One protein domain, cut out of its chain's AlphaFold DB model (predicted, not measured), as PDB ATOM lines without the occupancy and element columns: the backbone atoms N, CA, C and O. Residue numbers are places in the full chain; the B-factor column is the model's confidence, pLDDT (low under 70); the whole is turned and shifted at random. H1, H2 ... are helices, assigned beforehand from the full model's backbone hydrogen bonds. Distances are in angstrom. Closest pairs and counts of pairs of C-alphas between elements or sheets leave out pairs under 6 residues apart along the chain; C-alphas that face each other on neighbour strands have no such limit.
ATOM      1  N   PRO A 163      -7.721 -53.592 -17.704       95.44
ATOM      2  CA  PRO A 163      -7.387 -52.933 -16.452       95.44
ATOM      3  C   PRO A 163      -6.239 -51.952 -16.663       95.44
ATOM      4  O   PRO A 163      -5.234 -52.282 -17.293       95.44
ATOM      5  N   LEU A 164      -6.393 -50.742 -16.128       94.81
ATOM      6  CA  LEU A 164      -5.510 -49.623 -16.448       94.81
ATOM      7  C   LEU A 164      -4.037 -49.919 -16.160       94.81
ATOM      8  O   LEU A 164      -3.160 -49.543 -16.930       94.81
ATOM      9  N   GLU A 165      -3.775 -50.606 -15.051       94.75
ATOM     10  CA  GLU A 165      -2.419 -50.975 -14.657       94.75
ATOM     11  C   GLU A 165      -1.784 -51.933 -15.665       94.75
ATOM     12  O   GLU A 165      -0.684 -51.668 -16.138       94.75
ATOM     13  N   THR A 166      -2.509 -52.986 -16.050       96.44
ATOM     14  CA  THR A 166      -2.065 -53.960 -17.053       96.44
ATOM     15  C   THR A 166      -1.836 -53.294 -18.404       96.44
ATOM     16  O   THR A 166      -0.799 -53.512 -19.018       96.44
ATOM     17  N   PHE A 167      -2.751 -52.422 -18.835       96.31
ATOM     18  CA  PHE A 167      -2.618 -51.682 -20.089       96.31
ATOM     19  C   PHE A 167      -1.340 -50.826 -20.131       96.31
ATOM     20  O   PHE A 167      -0.610 -50.842 -21.121       96.31
ATOM     21  N   VAL A 168      -1.049 -50.092 -19.051       97.44
ATOM     22  CA  VAL A 168       0.157 -49.251 -18.962       97.44
ATOM     23  C   VAL A 168       1.424 -50.099 -18.935       97.44
ATOM     24  O   VAL A 168       2.399 -49.744 -19.596       97.44
ATOM     25  N   ASP A 169       1.411 -51.218 -18.212       97.38
ATOM     26  CA  ASP A 169       2.547 -52.138 -18.158       97.38
ATOM     27  C   ASP A 169       2.835 -52.764 -19.534       97.38
ATOM     28  O   ASP A 169       3.991 -52.827 -19.949       97.38
ATOM     29  N   GLU A 170       1.798 -53.178 -20.269       97.81
ATOM     30  CA  GLU A 170       1.921 -53.714 -21.631       97.81
ATOM     31  C   GLU A 170       2.480 -52.665 -22.600       97.81
ATOM     32  O   GLU A 170       3.412 -52.953 -23.354       97.81
ATOM     33  N   CYS A 171       1.984 -51.426 -22.531       97.69
ATOM     34  CA  CYS A 171       2.496 -50.322 -23.344       97.69
ATOM     35  C   CYS A 171       3.963 -49.993 -23.021       97.69
ATOM     36  O   CYS A 171       4.751 -49.725 -23.930       97.69
ATOM     37  N   ALA A 172       4.343 -50.015 -21.740       98.12
ATOM     38  CA  ALA A 172       5.725 -49.817 -21.320       98.12
ATOM     39  C   ALA A 172       6.631 -50.947 -21.836       98.12
ATOM     40  O   ALA A 172       7.709 -50.677 -22.364       98.12
ATOM     41  N   ALA A 173       6.173 -52.199 -21.758       98.25
ATOM     42  CA  ALA A 173       6.903 -53.351 -22.276       98.25
ATOM     43  C   ALA A 173       7.085 -53.293 -23.804       98.25
ATOM     44  O   ALA A 173       8.176 -53.573 -24.304       98.25
ATOM     45  N   GLU A 174       6.054 -52.891 -24.556       98.25
ATOM     46  CA  GLU A 174       6.148 -52.719 -26.011       98.25
ATOM     47  C   GLU A 174       7.119 -51.583 -26.377       98.25
ATOM     48  O   GLU A 174       7.981 -51.747 -27.244       98.25
ATOM     49  N   TRP A 175       7.047 -50.455 -25.661       98.31
ATOM     50  CA  TRP A 175       7.979 -49.334 -25.809       98.31
ATOM     51  C   TRP A 175       9.435 -49.755 -25.591       98.31
ATOM     52  O   TRP A 175      10.313 -49.428 -26.395       98.31
ATOM     53  N   GLU A 176       9.698 -50.511 -24.524       98.06
ATOM     54  CA  GLU A 176      11.017 -51.085 -24.254       98.06
ATOM     55  C   GLU A 176      11.458 -52.055 -25.358       98.06
ATOM     56  O   GLU A 176      12.637 -52.084 -25.719       98.06
ATOM     57  N   GLY A 177      10.521 -52.821 -25.922       97.81
ATOM     58  CA  GLY A 177      10.745 -53.671 -27.089       97.81
ATOM     59  C   GLY A 177      11.253 -52.876 -28.293       97.81
ATOM     60  O   GLY A 177      12.315 -53.191 -28.830       97.81
ATOM     61  N   TYR A 178      10.563 -51.795 -28.671       98.19
ATOM     62  CA  TYR A 178      11.018 -50.916 -29.756       98.19
ATOM     63  C   TYR A 178      12.379 -50.284 -29.459       98.19
ATOM     64  O   TYR A 178      13.251 -50.255 -30.326       98.19
ATOM     65  N   CYS A 179      12.592 -49.821 -28.228       98.06
ATOM     66  CA  CYS A 179      13.873 -49.271 -27.786       98.06
ATOM     67  C   CYS A 179      15.036 -50.254 -28.004       98.06
ATOM     68  O   CYS A 179      16.100 -49.857 -28.483       98.06
ATOM     69  N   LYS A 180      14.832 -51.544 -27.705       97.81
ATOM     70  CA  LYS A 180      15.825 -52.603 -27.957       97.81
ATOM     71  C   LYS A 180      16.088 -52.800 -29.449       97.81
ATOM     72  O   LYS A 180      17.251 -52.847 -29.835       97.81
ATOM     73  N   LEU A 181      15.047 -52.819 -30.286       98.25
ATOM     74  CA  LEU A 181      15.205 -52.936 -31.743       98.25
ATOM     75  C   LEU A 181      16.063 -51.800 -32.323       98.25
ATOM     76  O   LEU A 181      16.918 -52.039 -33.172       98.25
ATOM     77  N   PHE A 182      15.894 -50.566 -31.833       98.06
ATOM     78  CA  PHE A 182      16.745 -49.445 -32.249       98.06
ATOM     79  C   PHE A 182      18.196 -49.598 -31.780       98.06
ATOM     80  O   PHE A 182      19.115 -49.295 -32.542       98.06
ATOM     81  N   LYS A 183      18.424 -50.113 -30.564       97.62
ATOM     82  CA  LYS A 183      19.781 -50.430 -30.085       97.62
ATOM     83  C   LYS A 183      20.475 -51.469 -30.951       97.62
ATOM     84  O   LYS A 183      21.629 -51.280 -31.320       97.62
ATOM     85  N   GLU A 184      19.771 -52.538 -31.297       98.12
ATOM     86  CA  GLU A 184      20.287 -53.602 -32.163       98.12
ATOM     87  C   GLU A 184      20.602 -53.093 -33.579       98.12
ATOM     88  O   GLU A 184      21.539 -53.574 -34.212       98.12
ATOM     89  N   ALA A 185      19.881 -52.070 -34.046       98.25
ATOM     90  CA  ALA A 185      20.143 -51.387 -35.312       98.25
ATOM     91  C   ALA A 185      21.313 -50.378 -35.265       98.25
ATOM     92  O   ALA A 185      21.589 -49.727 -36.274       98.25
ATOM     93  N   GLY A 186      22.011 -50.245 -34.131       98.25
ATOM     94  CA  GLY A 186      23.185 -49.377 -33.979       98.25
ATOM     95  C   GLY A 186      22.889 -47.963 -33.470       98.25
ATOM     96  O   GLY A 186      23.713 -47.069 -33.650       98.25
ATOM     97  N   ASP A 187      21.727 -47.719 -32.858       97.75
ATOM     98  CA  ASP A 187      21.466 -46.446 -32.179       97.75
ATOM     99  C   ASP A 187      22.203 -46.378 -30.831       97.75
ATOM    100  O   ASP A 187      21.905 -47.124 -29.902       97.75
ATOM    101  N   ASP A 188      23.137 -45.442 -30.665       97.25
ATOM    102  CA  ASP A 188      23.940 -45.328 -29.441       97.25
ATOM    103  C   ASP A 188      23.325 -44.430 -28.353       97.25
ATOM    104  O   ASP A 188      23.796 -44.425 -27.213       97.25
ATOM    105  N   ARG A 189      22.212 -43.740 -28.625       97.69
ATOM    106  CA  ARG A 189      21.560 -42.840 -27.651       97.69
ATOM    107  C   ARG A 189      21.036 -43.592 -26.415       97.69
ATOM    108  O   ARG A 189      20.688 -44.767 -26.526       97.69
ATOM    109  N   PRO A 190      20.970 -42.975 -25.221       97.25
ATOM    110  CA  PRO A 190      20.401 -43.631 -24.041       97.25
ATOM    111  C   PRO A 190      18.932 -44.010 -24.277       97.25
ATOM    112  O   PRO A 190      18.200 -43.270 -24.933       97.25
ATOM    113  N   LEU A 191      18.507 -45.158 -23.738       96.62
ATOM    114  CA  LEU A 191      17.128 -45.622 -23.889       96.62
ATOM    115  C   LEU A 191      16.165 -44.676 -23.154       96.62
ATOM    116  O   LEU A 191      16.333 -44.478 -21.947       96.62
ATOM    117  N   PRO A 192      15.167 -44.090 -23.837       97.44
ATOM    118  CA  PRO A 192      14.189 -43.237 -23.179       97.44
ATOM    119  C   PRO A 192      13.246 -44.075 -22.308       97.44
ATOM    120  O   PRO A 192      12.738 -45.111 -22.741       97.44
ATOM    121  N   SER A 193      12.960 -43.600 -21.094       97.38
ATOM    122  CA  SER A 193      11.911 -44.180 -20.248       97.38
ATOM    123  C   SER A 193      10.535 -44.001 -20.888       97.38
ATOM    124  O   SER A 193      10.274 -42.963 -21.500       97.38
ATOM    125  N   TYR A 194       9.636 -44.965 -20.686       98.12
ATOM    126  CA  TYR A 194       8.246 -44.826 -21.115       98.12
ATOM    127  C   TYR A 194       7.599 -43.584 -20.458       98.12
ATOM    128  O   TYR A 194       7.713 -43.417 -19.240       98.12
ATOM    129  N   PRO A 195       6.958 -42.679 -21.227       97.75
ATOM    130  CA  PRO A 195       6.544 -41.369 -20.715       97.75
ATOM    131  C   PRO A 195       5.294 -41.393 -19.822       97.75
ATOM    132  O   PRO A 195       5.025 -40.404 -19.139       97.75
ATOM    133  N   TYR A 196       4.525 -42.486 -19.808       97.75
ATOM    134  CA  TYR A 196       3.276 -42.572 -19.050       97.75
ATOM    135  C   TYR A 196       3.414 -43.501 -17.845       97.75
ATOM    136  O   TYR A 196       3.735 -44.677 -17.968       97.75
ATOM    137  N   THR A 197       3.123 -42.974 -16.658       97.56
ATOM    138  CA  THR A 197       3.017 -43.782 -15.435       97.56
ATOM    139  C   THR A 197       1.566 -44.181 -15.191       97.56
ATOM    140  O   THR A 197       0.651 -43.481 -15.627       97.56
ATOM    141  N   ARG A 198       1.338 -45.249 -14.412       97.12
ATOM    142  CA  ARG A 198      -0.017 -45.664 -13.998       97.12
ATOM    143  C   ARG A 198      -0.817 -44.505 -13.396       97.12
ATOM    144  O   ARG A 198      -1.981 -44.331 -13.732       97.12
ATOM    145  N   LYS A 199      -0.168 -43.670 -12.572       97.56
ATOM    146  CA  LYS A 199      -0.778 -42.472 -11.983       97.56
ATOM    147  C   LYS A 199      -1.200 -41.460 -13.052       97.56
ATOM    148  O   LYS A 199      -2.335 -41.014 -13.027       97.56
ATOM    149  N   ILE A 200      -0.314 -41.132 -13.999       97.62
ATOM    150  CA  ILE A 200      -0.631 -40.175 -15.073       97.62
ATOM    151  C   ILE A 200      -1.845 -40.653 -15.869       97.62
ATOM    152  O   ILE A 200      -2.753 -39.870 -16.124       97.62
ATOM    153  N   VAL A 201      -1.887 -41.934 -16.246       96.81
ATOM    154  CA  VAL A 201      -3.017 -42.458 -17.020       96.81
ATOM    155  C   VAL A 201      -4.296 -42.504 -16.174       96.81
ATOM    156  O   VAL A 201      -5.359 -42.165 -16.682       96.81
ATOM    157  N   ALA A 202      -4.210 -42.831 -14.880       96.38
ATOM    158  CA  ALA A 202      -5.362 -42.780 -13.975       96.38
ATOM    159  C   ALA A 202      -5.929 -41.360 -13.848       96.38
ATOM    160  O   ALA A 202      -7.141 -41.177 -13.953       96.38
ATOM    161  N   ASP A 203      -5.058 -40.360 -13.708       97.44
ATOM    162  CA  ASP A 203      -5.443 -38.948 -13.648       97.44
ATOM    163  C   ASP A 203      -6.101 -38.495 -14.969       97.44
ATOM    164  O   ASP A 203      -7.093 -37.764 -14.950       97.44
ATOM    165  N   LEU A 204      -5.601 -38.962 -16.123       95.94
ATOM    166  CA  LEU A 204      -6.204 -38.687 -17.435       95.94
ATOM    167  C   LEU A 204      -7.599 -39.308 -17.579       95.94
ATOM    168  O   LEU A 204      -8.510 -38.637 -18.061       95.94
ATOM    169  N   VAL A 205      -7.781 -40.559 -17.146       94.81
ATOM    170  CA  VAL A 205      -9.091 -41.230 -17.162       94.81
ATOM    171  C   VAL A 205     -10.072 -40.505 -16.242       94.81
ATOM    172  O   VAL A 205     -11.176 -40.183 -16.671       94.81
ATOM    173  N   ALA A 206      -9.655 -40.178 -15.016       95.44
ATOM    174  CA  ALA A 206     -10.494 -39.455 -14.062       95.44
ATOM    175  C   ALA A 206     -10.902 -38.071 -14.589       95.44
ATOM    176  O   ALA A 206     -12.056 -37.671 -14.458       95.44
ATOM    177  N   ARG A 207      -9.979 -37.349 -15.235       96.50
ATOM    178  CA  ARG A 207     -10.287 -36.071 -15.884       96.50
ATOM    179  C   ARG A 207     -11.314 -36.238 -17.008       96.50
ATOM    180  O   ARG A 207     -12.263 -35.465 -17.055       96.50
ATOM    181  N   ASN A 208     -11.139 -37.234 -17.877       93.69
ATOM    182  CA  ASN A 208     -12.087 -37.524 -18.954       93.69
ATOM    183  C   ASN A 208     -13.484 -37.874 -18.412       93.69
ATOM    184  O   ASN A 208     -14.489 -37.502 -19.007       93.69
ATOM    185  N   ASP A 209     -13.555 -38.566 -17.273       91.69
ATOM    186  CA  ASP A 209     -14.827 -38.887 -16.620       91.69
ATOM    187  C   ASP A 209     -15.534 -37.646 -16.083       91.69
ATOM    188  O   ASP A 209     -16.735 -37.491 -16.299       91.69
ATOM    189  N   THR A 210     -14.793 -36.752 -15.425       94.75
ATOM    190  CA  THR A 210     -15.324 -35.467 -14.954       94.75
ATOM    191  C   THR A 210     -15.819 -34.617 -16.123       94.75
ATOM    192  O   THR A 210     -16.941 -34.128 -16.081       94.75
ATOM    193  N   GLU A 211     -15.026 -34.493 -17.195       92.81
ATOM    194  CA  GLU A 211     -15.422 -33.751 -18.401       92.81
ATOM    195  C   GLU A 211     -16.704 -34.335 -19.026       92.81
ATOM    196  O   GLU A 211     -17.619 -33.586 -19.368       92.81
ATOM    197  N   GLY A 212     -16.813 -35.665 -19.113       88.06
ATOM    198  CA  GLY A 212     -18.001 -36.335 -19.644       88.06
ATOM    199  C   GLY A 212     -19.257 -36.154 -18.781       88.06
ATOM    200  O   GLY A 212     -20.357 -36.008 -19.317       88.06
ATOM    201  N   GLU A 213     -19.115 -36.139 -17.454       88.25
ATOM    202  CA  GLU A 213     -20.233 -35.880 -16.539       88.25
ATOM    203  C   GLU A 213     -20.680 -34.410 -16.591       88.25
ATOM    204  O   GLU A 213     -21.879 -34.130 -16.666       88.25
ATOM    205  N   ASP A 214     -19.734 -33.471 -16.651       90.44
ATOM    206  CA  ASP A 214     -20.024 -32.046 -16.821       90.44
ATOM    207  C   ASP A 214     -20.769 -31.781 -18.141       90.44
ATOM    208  O   ASP A 214     -21.731 -31.006 -18.182       90.44
ATOM    209  N   GLU A 215     -20.360 -32.428 -19.236       86.94
ATOM    210  CA  GLU A 215     -21.070 -32.352 -20.516       86.94
ATOM    211  C   GLU A 215     -22.484 -32.925 -20.416       86.94
ATOM    212  O   GLU A 215     -23.435 -32.279 -20.864       86.94
ATOM    213  N   ARG A 216     -22.649 -34.085 -19.773       83.00
ATOM    214  CA  ARG A 216     -23.964 -34.687 -19.512       83.00
ATOM    215  C   ARG A 216     -24.898 -33.710 -18.795       83.00
ATOM    216  O   ARG A 216     -26.042 -33.546 -19.222       83.00
ATOM    217  N   GLN A 217     -24.416 -33.028 -17.760       86.50
ATOM    218  CA  GLN A 217     -25.220 -32.067 -17.001       86.50
ATOM    219  C   GLN A 217     -25.627 -30.845 -17.838       86.50
ATOM    220  O   GLN A 217     -26.726 -30.319 -17.664       86.50
ATOM    221  N   ARG A 218     -24.798 -30.416 -18.801       86.31
ATOM    222  CA  ARG A 218     -25.139 -29.308 -19.717       86.31
ATOM    223  C   ARG A 218     -26.293 -29.637 -20.663       86.31
ATOM    224  O   ARG A 218     -27.022 -28.724 -21.044       86.31
ATOM    225  N   PHE A 219     -26.459 -30.903 -21.053       78.06
ATOM    226  CA  PHE A 219     -27.519 -31.331 -21.977       78.06
ATOM    227  C   PHE A 219     -28.872 -31.586 -21.301       78.06
ATOM    228  O   PHE A 219     -29.886 -31.642 -21.996       78.06
ATOM    229  N   VAL A 220     -28.914 -31.668 -19.967       77.19
ATOM    230  CA  VAL A 220     -30.153 -31.815 -19.185       77.19
ATOM    231  C   VAL A 220     -30.385 -30.579 -18.293       77.19
ATOM    232  O   VAL A 220     -30.418 -30.693 -17.067       77.19
TER     233      VAL A 220
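What this domain is: This is residues 163 to 220 of the 224 residues of the protein "Hypothetical protein" of Noctiluca scintillans (UniProt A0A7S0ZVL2). Two long helices, H1 and H2, meet near their first residues as a wide V, and the long link between them, residues 185 to 197, folds back along H1. Residues 206 to 220, of which 206 to 219 belong to H2, stick out free. The 58 printed residues hold H1 then H2, all helix by class, with no named strand. The whole is an extended rod, with a radius of gyration of the C-alphas of 17.3 A and spans of 58 by 19 by 14 A.

Where its parts are: Find C-alpha 164 at (-5.510, -49.623, -16.448); from there H1, residues 164 to 184, runs 30.5 A. H2, residues 198 to 219, runs 32.0 A to C-alpha 219 at (-27.519, -31.331, -21.977).

How they stand to each other: Look at Glu 165 and Arg 198: their C-alphas, 5.9 A apart, are the closest of H1 and H2, which touch with residues 164 to 168 and 198 to 202 alone. The helices run opposite ways at a steep tilt of 51 degrees. In both, every O i to N i+4 pair is within hydrogen-bond range.

The domain as a whole: The C-alphas farthest apart, of Gly 186 and Val 220, are 58.1 A apart. The printed part has no cut, and no printed residue is under 70 in pLDDT.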